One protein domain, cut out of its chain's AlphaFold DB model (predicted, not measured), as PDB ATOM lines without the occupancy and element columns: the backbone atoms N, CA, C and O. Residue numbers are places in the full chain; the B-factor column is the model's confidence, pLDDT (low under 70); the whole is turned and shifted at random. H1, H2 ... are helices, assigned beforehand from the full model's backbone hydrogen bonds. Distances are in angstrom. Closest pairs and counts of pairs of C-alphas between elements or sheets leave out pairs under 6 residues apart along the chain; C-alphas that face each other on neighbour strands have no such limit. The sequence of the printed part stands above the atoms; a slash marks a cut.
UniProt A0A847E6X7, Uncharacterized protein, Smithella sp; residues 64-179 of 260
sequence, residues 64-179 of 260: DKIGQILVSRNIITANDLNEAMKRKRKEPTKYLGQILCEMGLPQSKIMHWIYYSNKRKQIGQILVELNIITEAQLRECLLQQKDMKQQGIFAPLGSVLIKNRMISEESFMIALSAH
ATOM      1  N   ASP A  64     157.642 135.823 132.784       54.72
ATOM      2  CA  ASP A  64     157.750 137.088 133.507       54.72
ATOM      3  C   ASP A  64     157.631 136.936 135.025       54.72
ATOM      4  O   ASP A  64     156.705 137.445 135.663       54.72
ATOM      5  N   LYS A  65     158.678 136.347 135.629       66.38
ATOM      6  CA  LYS A  65     158.996 136.581 137.053       66.38
ATOM      7  C   LYS A  65     158.952 138.077 137.368       66.38
ATOM      8  O   LYS A  65     158.493 138.452 138.435       66.38
ATOM      9  N   ILE A  66     159.386 138.927 136.432       75.56
ATOM     10  CA  ILE A  66     159.391 140.377 136.623       75.56
ATOM     11  C   ILE A  66     157.980 140.950 136.786       75.56
ATOM     12  O   ILE A  66     157.753 141.700 137.726       75.56
ATOM     13  N   GLY A  67     157.013 140.548 135.955       81.69
ATOM     14  CA  GLY A  67     155.633 141.024 136.061       81.69
ATOM     15  C   GLY A  67     155.011 140.636 137.401       81.69
ATOM     16  O   GLY A  67     154.446 141.476 138.097       81.69
ATOM     17  N   GLN A  68     155.210 139.384 137.818       82.62
ATOM     18  CA  GLN A  68     154.750 138.900 139.123       82.62
ATOM     19  C   GLN A  68     155.460 139.600 140.292       82.62
ATOM     20  O   GLN A  68     154.816 139.924 141.288       82.62
ATOM     21  N   ILE A  69     156.761 139.890 140.168       82.62
ATOM     22  CA  ILE A  69     157.513 140.671 141.160       82.62
ATOM     23  C   ILE A  69     156.909 142.072 141.291       82.62
ATOM     24  O   ILE A  69     156.644 142.498 142.415       82.62
ATOM     25  N   LEU A  70     156.636 142.759 140.178       85.56
ATOM     26  CA  LEU A  70     156.042 144.100 140.188       85.56
ATOM     27  C   LEU A  70     154.664 144.112 140.870       85.56
ATOM     28  O   LEU A  70     154.390 145.018 141.657       85.56
ATOM     29  N   VAL A  71     153.844 143.079 140.640       88.94
ATOM     30  CA  VAL A  71     152.554 142.901 141.331       88.94
ATOM     31  C   VAL A  71     152.753 142.633 142.824       88.94
ATOM     32  O   VAL A  71     152.163 143.313 143.656       88.94
ATOM     33  N   SER A  72     153.631 141.692 143.190       83.69
ATOM     34  CA  SER A  72     153.885 141.334 144.598       83.69
ATOM     35  C   SER A  72     154.419 142.500 145.437       83.69
ATOM     36  O   SER A  72     154.215 142.549 146.647       83.69
ATOM     37  N   ARG A  73     155.104 143.451 144.791       82.25
ATOM     38  CA  ARG A  73     155.655 144.667 145.401       82.25
ATOM     39  C   ARG A  73     154.684 145.850 145.358       82.25
ATOM     40  O   ARG A  73     155.074 146.944 145.758       82.25
ATOM     41  N   ASN A  74     153.456 145.637 144.882       85.81
ATOM     42  CA  ASN A  74     152.411 146.650 144.751       85.81
ATOM     43  C   ASN A  74     152.836 147.863 143.896       85.81
ATOM     44  O   ASN A  74     152.542 149.012 144.222       85.81
ATOM     45  N   ILE A  75     153.604 147.613 142.829       85.88
ATOM     46  CA  ILE A  75     154.051 148.652 141.879       85.88
ATOM     47  C   ILE A  75     153.061 148.786 140.732       85.88
ATOM     48  O   ILE A  75     152.837 149.886 140.236       85.88
ATOM     49  N   ILE A  76     152.498 147.652 140.325       89.44
ATOM     50  CA  ILE A  76     151.433 147.534 139.336       89.44
ATOM     51  C   ILE A  76     150.370 146.599 139.914       89.44
ATOM     52  O   ILE A  76     150.677 145.743 140.749       89.44
ATOM     53  N   THR A  77     149.130 146.723 139.462       91.50
ATOM     54  CA  THR A  77     148.059 145.798 139.836       91.50
ATOM     55  C   THR A  77     148.090 144.537 138.969       91.50
ATOM     56  O   THR A  77     148.696 144.490 137.894       91.50
ATOM     57  N   ALA A  78     147.394 143.484 139.407       89.25
ATOM     58  CA  ALA A  78     147.195 142.296 138.575       89.25
ATOM     59  C   ALA A  78     146.437 142.625 137.273       89.25
ATOM     60  O   ALA A  78     146.674 141.984 136.247       89.25
ATOM     61  N   ASN A  79     145.553 143.631 137.300       91.81
ATOM     62  CA  ASN A  79     144.860 144.106 136.108       91.81
ATOM     63  C   ASN A  79     145.837 144.756 135.120       91.81
ATOM     64  O   ASN A  79     145.846 144.372 133.952       91.81
ATOM     65  N   ASP A  80     146.718 145.637 135.605       92.50
ATOM     66  CA  ASP A  80     147.739 146.297 134.781       92.50
ATOM     67  C   ASP A  80     148.656 145.274 134.106       92.50
ATOM     68  O   ASP A  80     148.922 145.359 132.908       92.50
ATOM     69  N   LEU A  81     149.097 144.251 134.852       91.75
ATOM     70  CA  LEU A  81     149.910 143.175 134.291       91.75
ATOM     71  C   LEU A  81     149.148 142.407 133.202       91.75
ATOM     72  O   LEU A  81     149.702 142.131 132.138       91.75
ATOM     73  N   ASN A  82     147.883 142.064 133.442       90.69
ATOM     74  CA  ASN A  82     147.072 141.344 132.464       90.69
ATOM     75  C   ASN A  82     146.850 142.163 131.186       90.69
ATOM     76  O   ASN A  82     146.922 141.616 130.083       90.69
ATOM     77  N   GLU A  83     146.594 143.461 131.317       92.75
ATOM     78  CA  GLU A  83     146.439 144.377 130.190       92.75
ATOM     79  C   GLU A  83     147.747 144.544 129.408       92.75
ATOM     80  O   GLU A  83     147.763 144.356 128.185       92.75
ATOM     81  N   ALA A  84     148.863 144.757 130.106       91.00
ATOM     82  CA  ALA A  84     150.186 144.824 129.497       91.00
ATOM     83  C   ALA A  84     150.532 143.533 128.736       91.00
ATOM     84  O   ALA A  84     151.039 143.579 127.613       91.00
ATOM     85  N   MET A  85     150.183 142.366 129.289       88.38
ATOM     86  CA  MET A  85     150.389 141.069 128.633       88.38
ATOM     87  C   MET A  85     149.489 140.874 127.408       88.38
ATOM     88  O   MET A  85     149.937 140.324 126.398       88.38
ATOM     89  N   LYS A  86     148.231 141.341 127.447       89.88
ATOM     90  CA  LYS A  86     147.354 141.354 126.261       89.88
ATOM     91  C   LYS A  86     147.962 142.206 125.148       89.88
ATOM     92  O   LYS A  86     147.952 141.786 123.992       89.88
ATOM     93  N   ARG A  87     148.527 143.365 125.493       91.44
ATOM     94  CA  ARG A  87     149.195 144.259 124.543       91.44
ATOM     95  C   ARG A  87     150.498 143.664 124.002       91.44
ATOM     96  O   ARG A  87     150.688 143.647 122.791       91.44
ATOM     97  N   LYS A  88     151.316 143.032 124.848       86.75
ATOM     98  CA  LYS A  88     152.540 142.306 124.453       86.75
ATOM     99  C   LYS A  88     152.280 141.211 123.417       86.75
ATOM    100  O   LYS A  88     153.111 140.988 122.544       86.75
ATOM    101  N   ARG A  89     151.129 140.532 123.482       86.12
ATOM    102  CA  ARG A  89     150.739 139.537 122.464       86.12
ATOM    103  C   ARG A  89     150.474 140.165 121.094       86.12
ATOM    104  O   ARG A  89     150.724 139.514 120.088       86.12
ATOM    105  N   LYS A  90     149.968 141.402 121.061       87.19
ATOM    106  CA  LYS A  90     149.741 142.168 119.825       87.19
ATOM    107  C   LYS A  90     151.026 142.832 119.317       87.19
ATOM    108  O   LYS A  90     151.210 142.950 118.114       87.19
ATOM    109  N   GLU A  91     151.913 143.223 120.229       84.06
ATOM    110  CA  GLU A  91     153.184 143.906 119.958       84.06
ATOM    111  C   GLU A  91     154.369 143.042 120.451       84.06
ATOM    112  O   GLU A  91     155.020 143.382 121.445       84.06
ATOM    113  N   PRO A  92     154.673 141.898 119.799       78.06
ATOM    114  CA  PRO A  92     155.647 140.924 120.305       78.06
ATOM    115  C   PRO A  92     157.078 141.469 120.387       78.06
ATOM    116  O   PRO A  92     157.877 140.954 121.170       78.06
ATOM    117  N   THR A  93     157.394 142.522 119.636       77.50
ATOM    118  CA  THR A  93     158.698 143.197 119.630       77.50
ATOM    119  C   THR A  93     158.921 144.093 120.851       77.50
ATOM    120  O   THR A  93     160.062 144.254 121.278       77.50
ATOM    121  N   LYS A  94     157.862 144.630 121.471       83.00
ATOM    122  CA  LYS A  94     157.985 145.508 122.648       83.00
ATOM    123  C   LYS A  94     158.199 144.716 123.919       83.00
ATOM    124  O   LYS A  94     157.548 143.702 124.124       83.00
ATOM    125  N   TYR A  95     159.059 145.167 124.818       85.81
ATOM    126  CA  TYR A  95     159.265 144.484 126.100       85.81
ATOM    127  C   TYR A  95     158.139 144.810 127.094       85.81
ATOM    128  O   TYR A  95     157.512 145.862 127.007       85.81
ATOM    129  N   LEU A  96     157.883 143.915 128.059       85.62
ATOM    130  CA  LEU A  96     156.823 144.121 129.060       85.62
ATOM    131  C   LEU A  96     157.022 145.437 129.830       85.62
ATOM    132  O   LEU A  96     156.070 146.187 130.002       85.62
ATOM    133  N   GLY A  97     158.260 145.745 130.230       85.44
ATOM    134  CA  GLY A  97     158.595 147.005 130.900       85.44
ATOM    135  C   GLY A  97     158.234 148.235 130.067       85.44
ATOM    136  O   GLY A  97     157.601 149.146 130.585       85.44
ATOM    137  N   GLN A  98     158.545 148.229 128.767       85.50
ATOM    138  CA  GLN A  98     158.190 149.319 127.853       85.50
ATOM    139  C   GLN A  98     156.675 149.533 127.797       85.50
ATOM    140  O   GLN A  98     156.209 150.661 127.901       85.50
ATOM    141  N   ILE A  99     155.907 148.448 127.676       88.31
ATOM    142  CA  ILE A  99     154.444 148.517 127.637       88.31
ATOM    143  C   ILE A  99     153.892 149.093 128.944       88.31
ATOM    144  O   ILE A  99     153.025 149.958 128.900       88.31
ATOM    145  N   LEU A 100     154.412 148.651 130.092       88.75
ATOM    146  CA  LEU A 100     153.997 149.165 131.396       88.75
ATOM    147  C   LEU A 100     154.276 150.675 131.518       88.75
ATOM    148  O   LEU A 100     153.409 151.419 131.966       88.75
ATOM    149  N   CYS A 101     155.441 151.145 131.066       85.00
ATOM    150  CA  CYS A 101     155.759 152.575 131.048       85.00
ATOM    151  C   CYS A 101     154.846 153.363 130.093       85.00
ATOM    152  O   CYS A 101     154.368 154.435 130.449       85.00
ATOM    153  N   GLU A 102     154.550 152.825 128.904       85.62
ATOM    154  CA  GLU A 102     153.608 153.436 127.952       85.62
ATOM    155  C   GLU A 102     152.170 153.500 128.497       85.62
ATOM    156  O   GLU A 102     151.402 154.366 128.088       85.62
ATOM    157  N   MET A 103     151.800 152.611 129.426       86.56
ATOM    158  CA  MET A 103     150.529 152.666 130.161       86.56
ATOM    159  C   MET A 103     150.520 153.736 131.270       86.56
ATOM    160  O   MET A 103     149.526 153.868 131.978       86.56
ATOM    161  N   GLY A 104     151.609 154.494 131.442       79.75
ATOM    162  CA  GLY A 104     151.736 155.536 132.466       79.75
ATOM    163  C   GLY A 104     152.117 155.008 133.851       79.75
ATOM    164  O   GLY A 104     152.023 155.740 134.835       79.75
ATOM    165  N   LEU A 105     152.544 153.746 133.954       84.19
ATOM    166  CA  LEU A 105     152.933 153.151 135.233       84.19
ATOM    167  C   LEU A 105     154.319 153.653 135.678       84.19
ATOM    168  O   LEU A 105     155.102 154.115 134.845       84.19
ATOM    169  N   PRO A 106     154.664 153.557 136.981       79.75
ATOM    170  CA  PRO A 106     155.867 154.181 137.535       79.75
ATOM    171  C   PRO A 106     157.169 153.613 136.947       79.75
ATOM    172  O   PRO A 106     157.726 152.633 137.453       79.75
ATOM    173  N   GLN A 107     157.668 154.259 135.892       81.44
ATOM    174  CA  GLN A 107     158.833 153.844 135.109       81.44
ATOM    175  C   GLN A 107     160.073 153.615 135.975       81.44
ATOM    176  O   GLN A 107     160.740 152.593 135.836       81.44
ATOM    177  N   SER A 108     160.322 154.516 136.923       76.56
ATOM    178  CA  SER A 108     161.394 154.427 137.919       76.56
ATOM    179  C   SER A 108     161.385 153.111 138.691       76.56
ATOM    180  O   SER A 108     162.361 152.360 138.715       76.56
ATOM    181  N   LYS A 109     160.236 152.788 139.290       79.69
ATOM    182  CA  LYS A 109     160.042 151.567 140.073       79.69
ATOM    183  C   LYS A 109     160.154 150.347 139.170       79.69
ATOM    184  O   LYS A 109     160.857 149.404 139.517       79.69
ATOM    185  N   ILE A 110     159.516 150.364 138.003       81.81
ATOM    186  CA  ILE A 110     159.592 149.259 137.039       81.81
ATOM    187  C   ILE A 110     161.052 148.981 136.665       81.81
ATOM    188  O   ILE A 110     161.522 147.848 136.785       81.81
ATOM    189  N   MET A 111     161.793 150.026 136.297       77.75
ATOM    190  CA  MET A 111     163.191 149.937 135.896       77.75
ATOM    191  C   MET A 111     164.098 149.500 137.048       77.75
ATOM    192  O   MET A 111     164.948 148.637 136.840       77.75
ATOM    193  N   HIS A 112     163.876 150.000 138.267       77.81
ATOM    194  CA  HIS A 112     164.566 149.541 139.473       77.81
ATOM    195  C   HIS A 112     164.451 148.018 139.620       77.81
ATOM    196  O   HIS A 112     165.457 147.318 139.698       77.81
ATOM    197  N   TRP A 113     163.243 147.456 139.570       75.44
ATOM    198  CA  TRP A 113     163.074 146.008 139.744       75.44
ATOM    199  C   TRP A 113     163.579 145.188 138.555       75.44
ATOM    200  O   TRP A 113     164.126 144.098 138.756       75.44
ATOM    201  N   ILE A 114     163.492 145.713 137.329       74.56
ATOM    202  CA  ILE A 114     164.166 145.111 136.166       74.56
ATOM    203  C   ILE A 114     165.681 145.061 136.403       74.56
ATOM    204  O   ILE A 114     166.309 144.036 136.132       74.56
ATOM    205  N   TYR A 115     166.251 146.121 136.973       67.69
ATOM    206  CA  TYR A 115     167.678 146.231 137.238       67.69
ATOM    207  C   TYR A 115     168.155 145.273 138.341       67.69
ATOM    208  O   TYR A 115     169.080 144.490 138.127       67.69
ATOM    209  N   TYR A 116     167.482 145.264 139.495       67.06
ATOM    210  CA  TYR A 116     167.880 144.456 140.656       67.06
ATOM    211  C   TYR A 116     167.513 142.971 140.552       67.06
ATOM    212  O   TYR A 116     168.059 142.150 141.285       67.06
ATOM    213  N   SER A 117     166.637 142.582 139.622       64.88
ATOM    214  CA  SER A 117     166.304 141.166 139.405       64.88
ATOM    215  C   SER A 117     167.405 140.370 138.685       64.88
ATOM    216  O   SER A 117     167.244 139.165 138.486       64.88
ATOM    217  N   ASN A 118     168.514 141.010 138.276       60.75
ATOM    218  CA  ASN A 118     169.576 140.426 137.441       60.75
ATOM    219  C   ASN A 118     169.037 139.769 136.149       60.75
ATOM    220  O   ASN A 118     169.609 138.821 135.609       60.75
ATOM    221  N   LYS A 119     167.878 140.246 135.676       65.81
ATOM    222  CA  LYS A 119     167.223 139.814 134.431       65.81
ATOM    223  C   LYS A 119     167.299 140.870 133.335       65.81
ATOM    224  O   LYS A 119     166.735 140.667 132.261       65.81
ATOM    225  N   ARG A 120     168.004 141.979 133.581       73.38
ATOM    226  CA  ARG A 120     168.285 142.987 132.561       73.38
ATOM    227  C   ARG A 120     169.096 142.343 131.441       73.38
ATOM    228  O   ARG A 120     170.210 141.870 131.662       73.38
ATOM    229  N   LYS A 121     168.537 142.348 130.238       82.19
ATOM    230  CA  LYS A 121     169.258 141.917 129.043       82.19
ATOM    231  C   LYS A 121     170.288 142.972 128.677       82.19
ATOM    232  O   LYS A 121     170.057 144.157 128.877       82.19
ATOM    233  N   GLN A 122     171.443 142.554 128.179       88.38
ATOM    234  CA  GLN A 122     172.430 143.508 127.675       88.38
ATOM    235  C   GLN A 122     171.984 144.055 126.315       88.38
ATOM    236  O   GLN A 122     171.300 143.359 125.568       88.38
ATOM    237  N   ILE A 123     172.425 145.265 125.958       90.06
ATOM    238  CA  ILE A 123     172.035 145.904 124.691       90.06
ATOM    239  C   ILE A 123     172.347 145.021 123.473       90.06
ATOM    240  O   ILE A 123     171.517 144.880 122.585       90.06
ATOM    241  N   GLY A 124     173.498 144.337 123.476       92.81
ATOM    242  CA  GLY A 124     173.868 143.387 122.426       92.81
ATOM    243  C   GLY A 124     172.896 142.211 122.314       92.81
ATOM    244  O   GLY A 124     172.491 141.854 121.214       92.81
ATOM    245  N   GLN A 125     172.457 141.653 123.445       91.88
ATOM    246  CA  GLN A 125     171.466 140.571 123.462       91.88
ATOM    247  C   GLN A 125     170.109 141.048 122.942       91.88
ATOM    248  O   GLN A 125     169.456 140.327 122.198       91.88
ATOM    249  N   ILE A 126     169.700 142.269 123.302       91.38
ATOM    250  CA  ILE A 126     168.462 142.880 122.802       91.38
ATOM    251  C   ILE A 126     168.534 143.051 121.281       91.38
ATOM    252  O   ILE A 126     167.605 142.660 120.583       91.38
ATOM    253  N   LEU A 127     169.650 143.561 120.753       93.56
ATOM    254  CA  LEU A 127     169.854 143.706 119.308       93.56
ATOM    255  C   LEU A 127     169.752 142.361 118.569       93.56
ATOM    256  O   LEU A 127     169.170 142.304 117.487       93.56
ATOM    257  N   VAL A 128     170.268 141.279 119.158       94.19
ATOM    258  CA  VAL A 128     170.123 139.927 118.599       94.19
ATOM    259  C   VAL A 128     168.677 139.432 118.670       94.19
ATOM    260  O   VAL A 128     168.158 138.905 117.692       94.19
ATOM    261  N   GLU A 129     167.999 139.602 119.807       90.06
ATOM    262  CA  GLU A 129     166.605 139.165 119.981       90.06
ATOM    263  C   GLU A 129     165.630 139.878 119.048       90.06
ATOM    264  O   GLU A 129     164.663 139.274 118.580       90.06
ATOM    265  N   LEU A 130     165.898 141.151 118.765       88.44
ATOM    266  CA  LEU A 130     165.152 141.948 117.799       88.44
ATOM    267  C   LEU A 130     165.535 141.627 116.343       88.44
ATOM    268  O   LEU A 130     164.974 142.228 115.431       88.44
ATOM    269  N   ASN A 131     166.451 140.677 116.113       91.44
ATOM    270  CA  ASN A 131     167.010 140.315 114.806       91.44
ATOM    271  C   ASN A 131     167.643 141.502 114.056       91.44
ATOM    272  O   ASN A 131     167.682 141.509 112.829       91.44
ATOM    273  N   ILE A 132     168.139 142.504 114.788       94.06
ATOM    274  CA  ILE A 132     168.857 143.652 114.217       94.06
ATOM    275  C   ILE A 132     170.282 143.233 113.836       94.06
ATOM    276  O   ILE A 132     170.799 143.655 112.807       94.06
ATOM    277  N   ILE A 133     170.903 142.380 114.654       95.81
ATOM    278  CA  ILE A 133     172.206 141.765 114.379       95.81
ATOM    279  C   ILE A 133     172.155 140.263 114.650       95.81
ATOM    280  O   ILE A 133     171.293 139.763 115.370       95.81
ATOM    281  N   THR A 134     173.126 139.535 114.113       95.19
ATOM    282  CA  THR A 134     173.339 138.117 114.419       95.19
ATOM    283  C   THR A 134     174.258 137.927 115.629       95.19
ATOM    284  O   THR A 134     175.090 138.777 115.949       95.19
ATOM    285  N   GLU A 135     174.193 136.752 116.260       95.31
ATOM    286  CA  GLU A 135     175.139 136.335 117.315       95.31
ATOM    287  C   GLU A 135     176.605 136.331 116.839       95.31
ATOM    288  O   GLU A 135     177.535 136.440 117.638       95.31
ATOM    289  N   ALA A 136     176.842 136.151 115.534       95.38
ATOM    290  CA  ALA A 136     178.180 136.218 114.956       95.38
ATOM    291  C   ALA A 136     178.689 137.667 114.913       95.38
ATOM    292  O   ALA A 136     179.767 137.935 115.437       95.38
ATOM    293  N   GLN A 137     177.876 138.594 114.399       94.94
ATOM    294  CA  GLN A 137     178.194 140.028 114.356       94.94
ATOM    295  C   GLN A 137     178.386 140.617 115.756       94.94
ATOM    296  O   GLN A 137     179.329 141.368 115.992       94.94
ATOM    297  N   LEU A 138     177.540 140.228 116.720       96.44
ATOM    298  CA  LEU A 138     177.709 140.658 118.108       96.44
ATOM    299  C   LEU A 138     179.063 140.207 118.675       96.44
ATOM    300  O   LEU A 138     179.768 141.004 119.293       96.44
ATOM    301  N   ARG A 139     179.439 138.939 118.461       96.00
ATOM    302  CA  ARG A 139     180.733 138.409 118.922       96.00
ATOM    303  C   ARG A 139     181.910 139.121 118.267       96.00
ATOM    304  O   ARG A 139     182.857 139.462 118.968       96.00
ATOM    305  N   GLU A 140     181.837 139.364 116.964       95.38
ATOM    306  CA  GLU A 140     182.862 140.096 116.220       95.38
ATOM    307  C   GLU A 140     183.076 141.504 116.794       95.38
ATOM    308  O   GLU A 140     184.201 141.866 117.142       95.38
ATOM    309  N   CYS A 141     182.002 142.270 117.002       94.94
ATOM    310  CA  CYS A 141     182.108 143.611 117.579       94.94
ATOM    311  C   CYS A 141     182.608 143.618 119.026       94.94
ATOM    312  O   CYS A 141     183.329 144.535 119.414       94.94
ATOM    313  N   LEU A 142     182.258 142.614 119.835       94.75
ATOM    314  CA  LEU A 142     182.777 142.495 121.201       94.75
ATOM    315  C   LEU A 142     184.283 142.200 121.225       94.75
ATOM    316  O   LEU A 142     184.983 142.717 122.096       94.75
ATOM    317  N   LEU A 143     184.787 141.400 120.278       95.38
ATOM    318  CA  LEU A 143     186.227 141.174 120.118       95.38
ATOM    319  C   LEU A 143     186.935 142.473 119.726       95.38
ATOM    320  O   LEU A 143     187.862 142.883 120.415       95.38
ATOM    321  N   GLN A 144     186.421 143.183 118.720       94.25
ATOM    322  CA  GLN A 144     186.969 144.478 118.309       94.25
ATOM    323  C   GLN A 144     186.973 145.496 119.458       94.25
ATOM    324  O   GLN A 144     187.984 146.147 119.709       94.25
ATOM    325  N   GLN A 145     185.874 145.604 120.210       94.06
ATOM    326  CA  GLN A 145     185.792 146.481 121.380       94.06
ATOM    327  C   GLN A 145     186.838 146.114 122.445       94.06
ATOM    328  O   GLN A 145     187.416 146.998 123.085       94.06
ATOM    329  N   LYS A 146     187.085 144.816 122.654       93.81
ATOM    330  CA  LYS A 146     188.100 144.328 123.594       93.81
ATOM    331  C   LYS A 146     189.511 144.695 123.131       93.81
ATOM    332  O   LYS A 146     190.288 145.171 123.957       93.81
ATOM    333  N   ASP A 147     189.812 144.531 121.848       94.38
ATOM    334  CA  ASP A 147     191.115 144.872 121.269       94.38
ATOM    335  C   ASP A 147     191.365 146.388 121.333       94.38
ATOM    336  O   ASP A 147     192.423 146.828 121.782       94.38
ATOM    337  N   MET A 148     190.351 147.205 121.015       93.06
ATOM    338  CA  MET A 148     190.399 148.663 121.188       93.06
ATOM    339  C   MET A 148     190.706 149.048 122.638       93.06
ATOM    340  O   MET A 148     191.575 149.882 122.892       93.06
ATOM    341  N   LYS A 149     190.053 148.393 123.608       92.25
ATOM    342  CA  LYS A 149     190.307 148.632 125.034       92.25
ATOM    343  C   LYS A 149     191.743 148.277 125.432       92.25
ATOM    344  O   LYS A 149     192.332 148.989 126.241       92.25
ATOM    345  N   GLN A 150     192.318 147.208 124.874       92.88
ATOM    346  CA  GLN A 150     193.725 146.842 125.103       92.88
ATOM    347  C   GLN A 150     194.699 147.879 124.533       92.88
ATOM    348  O   GLN A 150     195.777 148.073 125.085       92.88
ATOM    349  N   GLN A 151     194.295 148.589 123.480       93.19
ATOM    350  CA  GLN A 151     195.033 149.710 122.893       93.19
ATOM    351  C   GLN A 151     194.773 151.049 123.611       93.19
ATOM    352  O   GLN A 151     195.238 152.091 123.160       93.19
ATOM    353  N   GLY A 152     194.024 151.047 124.722       92.94
ATOM    354  CA  GLY A 152     193.685 152.253 125.486       92.94
ATOM    355  C   GLY A 152     192.507 153.058 124.925       92.94
ATOM    356  O   GLY A 152     192.219 154.144 125.424       92.94
ATOM    357  N   ILE A 153     191.796 152.539 123.920       92.56
ATOM    358  CA  ILE A 153     190.641 153.194 123.300       92.56
ATOM    359  C   ILE A 153     189.355 152.648 123.929       92.56
ATOM    360  O   ILE A 153     188.988 151.487 123.748       92.56
ATOM    361  N   PHE A 154     188.626 153.502 124.644       88.69
ATOM    362  CA  PHE A 154     187.318 153.159 125.198       88.69
ATOM    363  C   PHE A 154     186.211 153.555 124.219       88.69
ATOM    364  O   PHE A 154     186.010 154.734 123.947       88.69
ATOM    365  N   ALA A 155     185.480 152.567 123.700       88.44
ATOM    366  CA  ALA A 155     184.341 152.787 122.813       88.44
ATOM    367  C   ALA A 155     183.120 151.980 123.291       88.44
ATOM    368  O   ALA A 155     183.240 150.767 123.494       88.44
ATOM    369  N   PRO A 156     181.939 152.599 123.463       88.38
ATOM    370  CA  PRO A 156     180.697 151.878 123.732       88.38
ATOM    371  C   PRO A 156     180.330 150.927 122.588       88.38
ATOM    372  O   PRO A 156     180.566 151.236 121.418       88.38
ATOM    373  N   LEU A 157     179.687 149.800 122.907       90.88
ATOM    374  CA  LEU A 157     179.350 148.767 121.916       90.88
ATOM    375  C   LEU A 157     178.476 149.326 120.780       90.88
ATOM    376  O   LEU A 157     178.715 149.017 119.617       90.88
ATOM    377  N   GLY A 158     177.505 150.184 121.112       89.69
ATOM    378  CA  GLY A 158     176.648 150.851 120.128       89.69
ATOM    379  C   GLY A 158     177.443 151.659 119.106       89.69
ATOM    380  O   GLY A 158     177.243 151.499 117.906       89.69
ATOM    381  N   SER A 159     178.421 152.446 119.569       89.38
ATOM    382  CA  SER A 159     179.285 153.242 118.688       89.38
ATOM    383  C   SER A 159     180.104 152.377 117.724       89.38
ATOM    384  O   SER A 159     180.249 152.735 116.556       89.38
ATOM    385  N   VAL A 160     180.601 151.222 118.182       93.38
ATOM    386  CA  VAL A 160     181.350 150.270 117.345       93.38
ATOM    387  C   VAL A 160     180.426 149.661 116.288       93.38
ATOM    388  O   VAL A 160     180.761 149.655 115.106       93.38
ATOM    389  N   LEU A 161     179.226 149.231 116.687       94.12
ATOM    390  CA  LEU A 161     178.228 148.658 115.780       94.12
ATOM    391  C   LEU A 161     177.770 149.653 114.699       94.12
ATOM    392  O   LEU A 161     177.643 149.270 113.534       94.12
ATOM    393  N   ILE A 162     177.554 150.922 115.062       92.81
ATOM    394  CA  ILE A 162     177.178 151.987 114.118       92.81
ATOM    395  C   ILE A 162     178.338 152.297 113.165       92.81
ATOM    396  O   ILE A 162     178.134 152.355 111.952       92.81
ATOM    397  N   LYS A 163     179.570 152.445 113.679       92.12
ATOM    398  CA  LYS A 163     180.767 152.698 112.852       92.12
ATOM    399  C   LYS A 163     181.003 151.594 111.826       92.12
ATOM    400  O   LYS A 163     181.313 151.887 110.673       92.12
ATOM    401  N   ASN A 164     180.773 150.344 112.219       92.88
ATOM    402  CA  ASN A 164     180.864 149.187 111.331       92.88
ATOM    403  C   ASN A 164     179.675 149.057 110.368       92.88
ATOM    404  O   ASN A 164     179.609 148.090 109.612       92.88
ATOM    405  N   ARG A 165     178.718 149.999 110.399       94.06
ATOM    406  CA  ARG A 165     177.478 149.982 109.607       94.06
ATOM    407  C   ARG A 165     176.641 148.715 109.818       94.06
ATOM    408  O   ARG A 165     175.864 148.339 108.947       94.06
ATOM    409  N   MET A 166     176.794 148.059 110.970       94.62
ATOM    410  CA  MET A 166     176.018 146.868 111.322       94.62
ATOM    411  C   MET A 166     174.621 147.232 111.821       94.62
ATOM    412  O   MET A 166     173.690 146.454 111.647       94.62
ATOM    413  N   ILE A 167     174.476 148.410 112.437       95.44
ATOM    414  CA  ILE A 167     173.189 148.953 112.881       95.44
ATOM    415  C   ILE A 167     173.069 150.423 112.476       95.44
ATOM    416  O   ILE A 167     174.072 151.131 112.377       95.44
ATOM    417  N   SER A 168     171.838 150.889 112.278       93.75
ATOM    418  CA  SER A 168     171.528 152.316 112.178       93.75
ATOM    419  C   SER A 168     171.341 152.933 113.568       93.75
ATOM    420  O   SER A 168     171.097 152.227 114.551       93.75
ATOM    421  N   GLU A 169     171.405 154.264 113.646       89.38
ATOM    422  CA  GLU A 169     171.065 155.013 114.863       89.38
ATOM    423  C   GLU A 169     169.624 154.727 115.316       89.38
ATOM    424  O   GLU A 169     169.364 154.545 116.501       89.38
ATOM    425  N   GLU A 170     168.690 154.595 114.372       91.19
ATOM    426  CA  GLU A 170     167.296 154.249 114.663       91.19
ATOM    427  C   GLU A 170     167.165 152.859 115.298       91.19
ATOM    428  O   GLU A 170     166.519 152.705 116.336       91.19
ATOM    429  N   SER A 171     167.837 151.851 114.740       92.56
ATOM    430  CA  SER A 171     167.855 150.504 115.320       92.56
ATOM    431  C   SER A 171     168.498 150.490 116.707       92.56
ATOM    432  O   SER A 171     168.045 149.767 117.598       92.56
ATOM    433  N   PHE A 172     169.532 151.309 116.919       91.94
ATOM    434  CA  PHE A 172     170.155 151.460 118.230       91.94
ATOM    435  C   PHE A 172     169.203 152.112 119.242       91.94
ATOM    436  O   PHE A 172     169.052 151.598 120.350       91.94
ATOM    437  N   MET A 173     168.486 153.165 118.842       90.69
ATOM    438  CA  MET A 173     167.451 153.819 119.651       90.69
ATOM    439  C   MET A 173     166.332 152.850 120.054       90.69
ATOM    440  O   MET A 173     165.929 152.828 121.217       90.69
ATOM    441  N   ILE A 174     165.872 151.994 119.135       90.56
ATOM    442  CA  ILE A 174     164.884 150.942 119.440       90.56
ATOM    443  C   ILE A 174     165.429 149.986 120.509       90.56
ATOM    444  O   ILE A 174     164.727 149.651 121.468       90.56
ATOM    445  N   ALA A 175     166.692 149.571 120.386       91.19
ATOM    446  CA  ALA A 175     167.320 148.702 121.372       91.19
ATOM    447  C   ALA A 175     167.489 149.393 122.738       91.19
ATOM    448  O   ALA A 175     167.254 148.763 123.768       91.19
ATOM    449  N   LEU A 176     167.846 150.683 122.770       89.75
ATOM    450  CA  LEU A 176     167.924 151.474 124.004       89.75
ATOM    451  C   LEU A 176     166.549 151.618 124.666       89.75
ATOM    452  O   LEU A 176     166.426 151.431 125.877       89.75
ATOM    453  N   SER A 177     165.509 151.878 123.873       89.38
ATOM    454  CA  SER A 177     164.122 151.962 124.339       89.38
ATOM    455  C   SER A 177     163.678 150.672 125.013       89.38
ATOM    456  O   SER A 177     163.183 150.698 126.142       89.38
ATOM    457  N   ALA A 178     163.957 149.535 124.379       87.19
ATOM    458  CA  ALA A 178     163.735 148.217 124.958       87.19
ATOM    459  C   ALA A 178     164.534 148.000 126.257       87.19
ATOM    460  O   ALA A 178     163.993 147.516 127.254       87.19
ATOM    461  N   HIS A 179     165.813 148.375 126.255       85.81
ATOM    462  CA  HIS A 179     166.746 148.163 127.365       85.81
ATOM    463  C   HIS A 179     166.396 148.946 128.625       85.81
ATOM    464  O   HIS A 179     166.504 148.430 129.739       85.81
TER     465      HIS A 179
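AT A GLANCE: This is residues 64 to 179 of the 260 residues of an uncharacterized protein of Smithella sp (UniProt A0A847E6X7). Two lobes of four short helices each stand end to end: H1 to H4 make one and H5 to H8 the other, joined by the link of residues 117 to 122 and by a small contact of H3 with H8. In the first lobe the four helices form a ring of contacts, H1 to H2 to H3 to H4 and back to H1; in the second the contacts run as a row from H8 to H5 to H6 to H7, and H7 and H8 are close but not clearly touching. The printed part has 116 residues with eight named helices, H1 to H8 in order along the chain, and no named strand; its class is all helix. It is elongated, spanning 50 by 27 by 21 A, and only just loose, close to compact, with a radius of gyration of the C-alphas of 16.5 A.

IN THESE COORDINATES: H1, residues 65 to 72, begins with C-alpha 65 at (158.996, 136.581, 137.053). H2, residues 78 to 90, is 18.9 A from first to last C-alpha. H3 holds residues 96 to 102, and H4, residues 107 to 116, is 14.2 A long. H5 holds residues 123 to 129. H6, residues 135 to 150, is the longest helix at 22.7 A and ends with C-alpha 150 at (193.725, 146.842, 125.103). H7 holds residues 157 to 163. H8, residues 169 to 179, is 14.9 A long and ends with C-alpha 179 at (166.746, 148.163, 127.365).

HOW THE PARTS SIT: H3, the hub, touches three helices. Its closest C-alphas to H2 are those of Ile 99 and Ala 84, 5.9 A apart, about perpendicular at 79 degrees. H3 and H4 form a helical hairpin at a shallow tilt of 19 degrees, with Cys 101 and Gln 107 closest, their C-alphas 5.2 A apart. H3 and H8 only just touch, with 3 pairs of C-alphas within 8 A, Gln 98 and Ala 178 closest at 6.4 A. H1 touches H4 at a steep tilt of 56 degrees, the C-alphas of Ile 66 and Ile 114 being closest at 6.7 A. H5 and H8 touch about perpendicular at 86 degrees, with the C-alphas of Leu 127 and Ala 175 closest at 6.0 A. H6 touches H7 with residues 141 to 145 alone, the C-alphas of Cys 141 and Leu 161 being closest at 6.6 A. Every O i to N i+4 pair is within hydrogen-bond range in H1 and in H3 to H8; in H2, 8 of 9 are.

THE WHOLE: The two C-alphas farthest apart, those of Asn 79 and Gln 151, are 52.2 A apart. The printed part has no cut and no long link. The mean pLDDT of the printed part is 87.2; residues 64 to 65 and 115 to 119 are under 70.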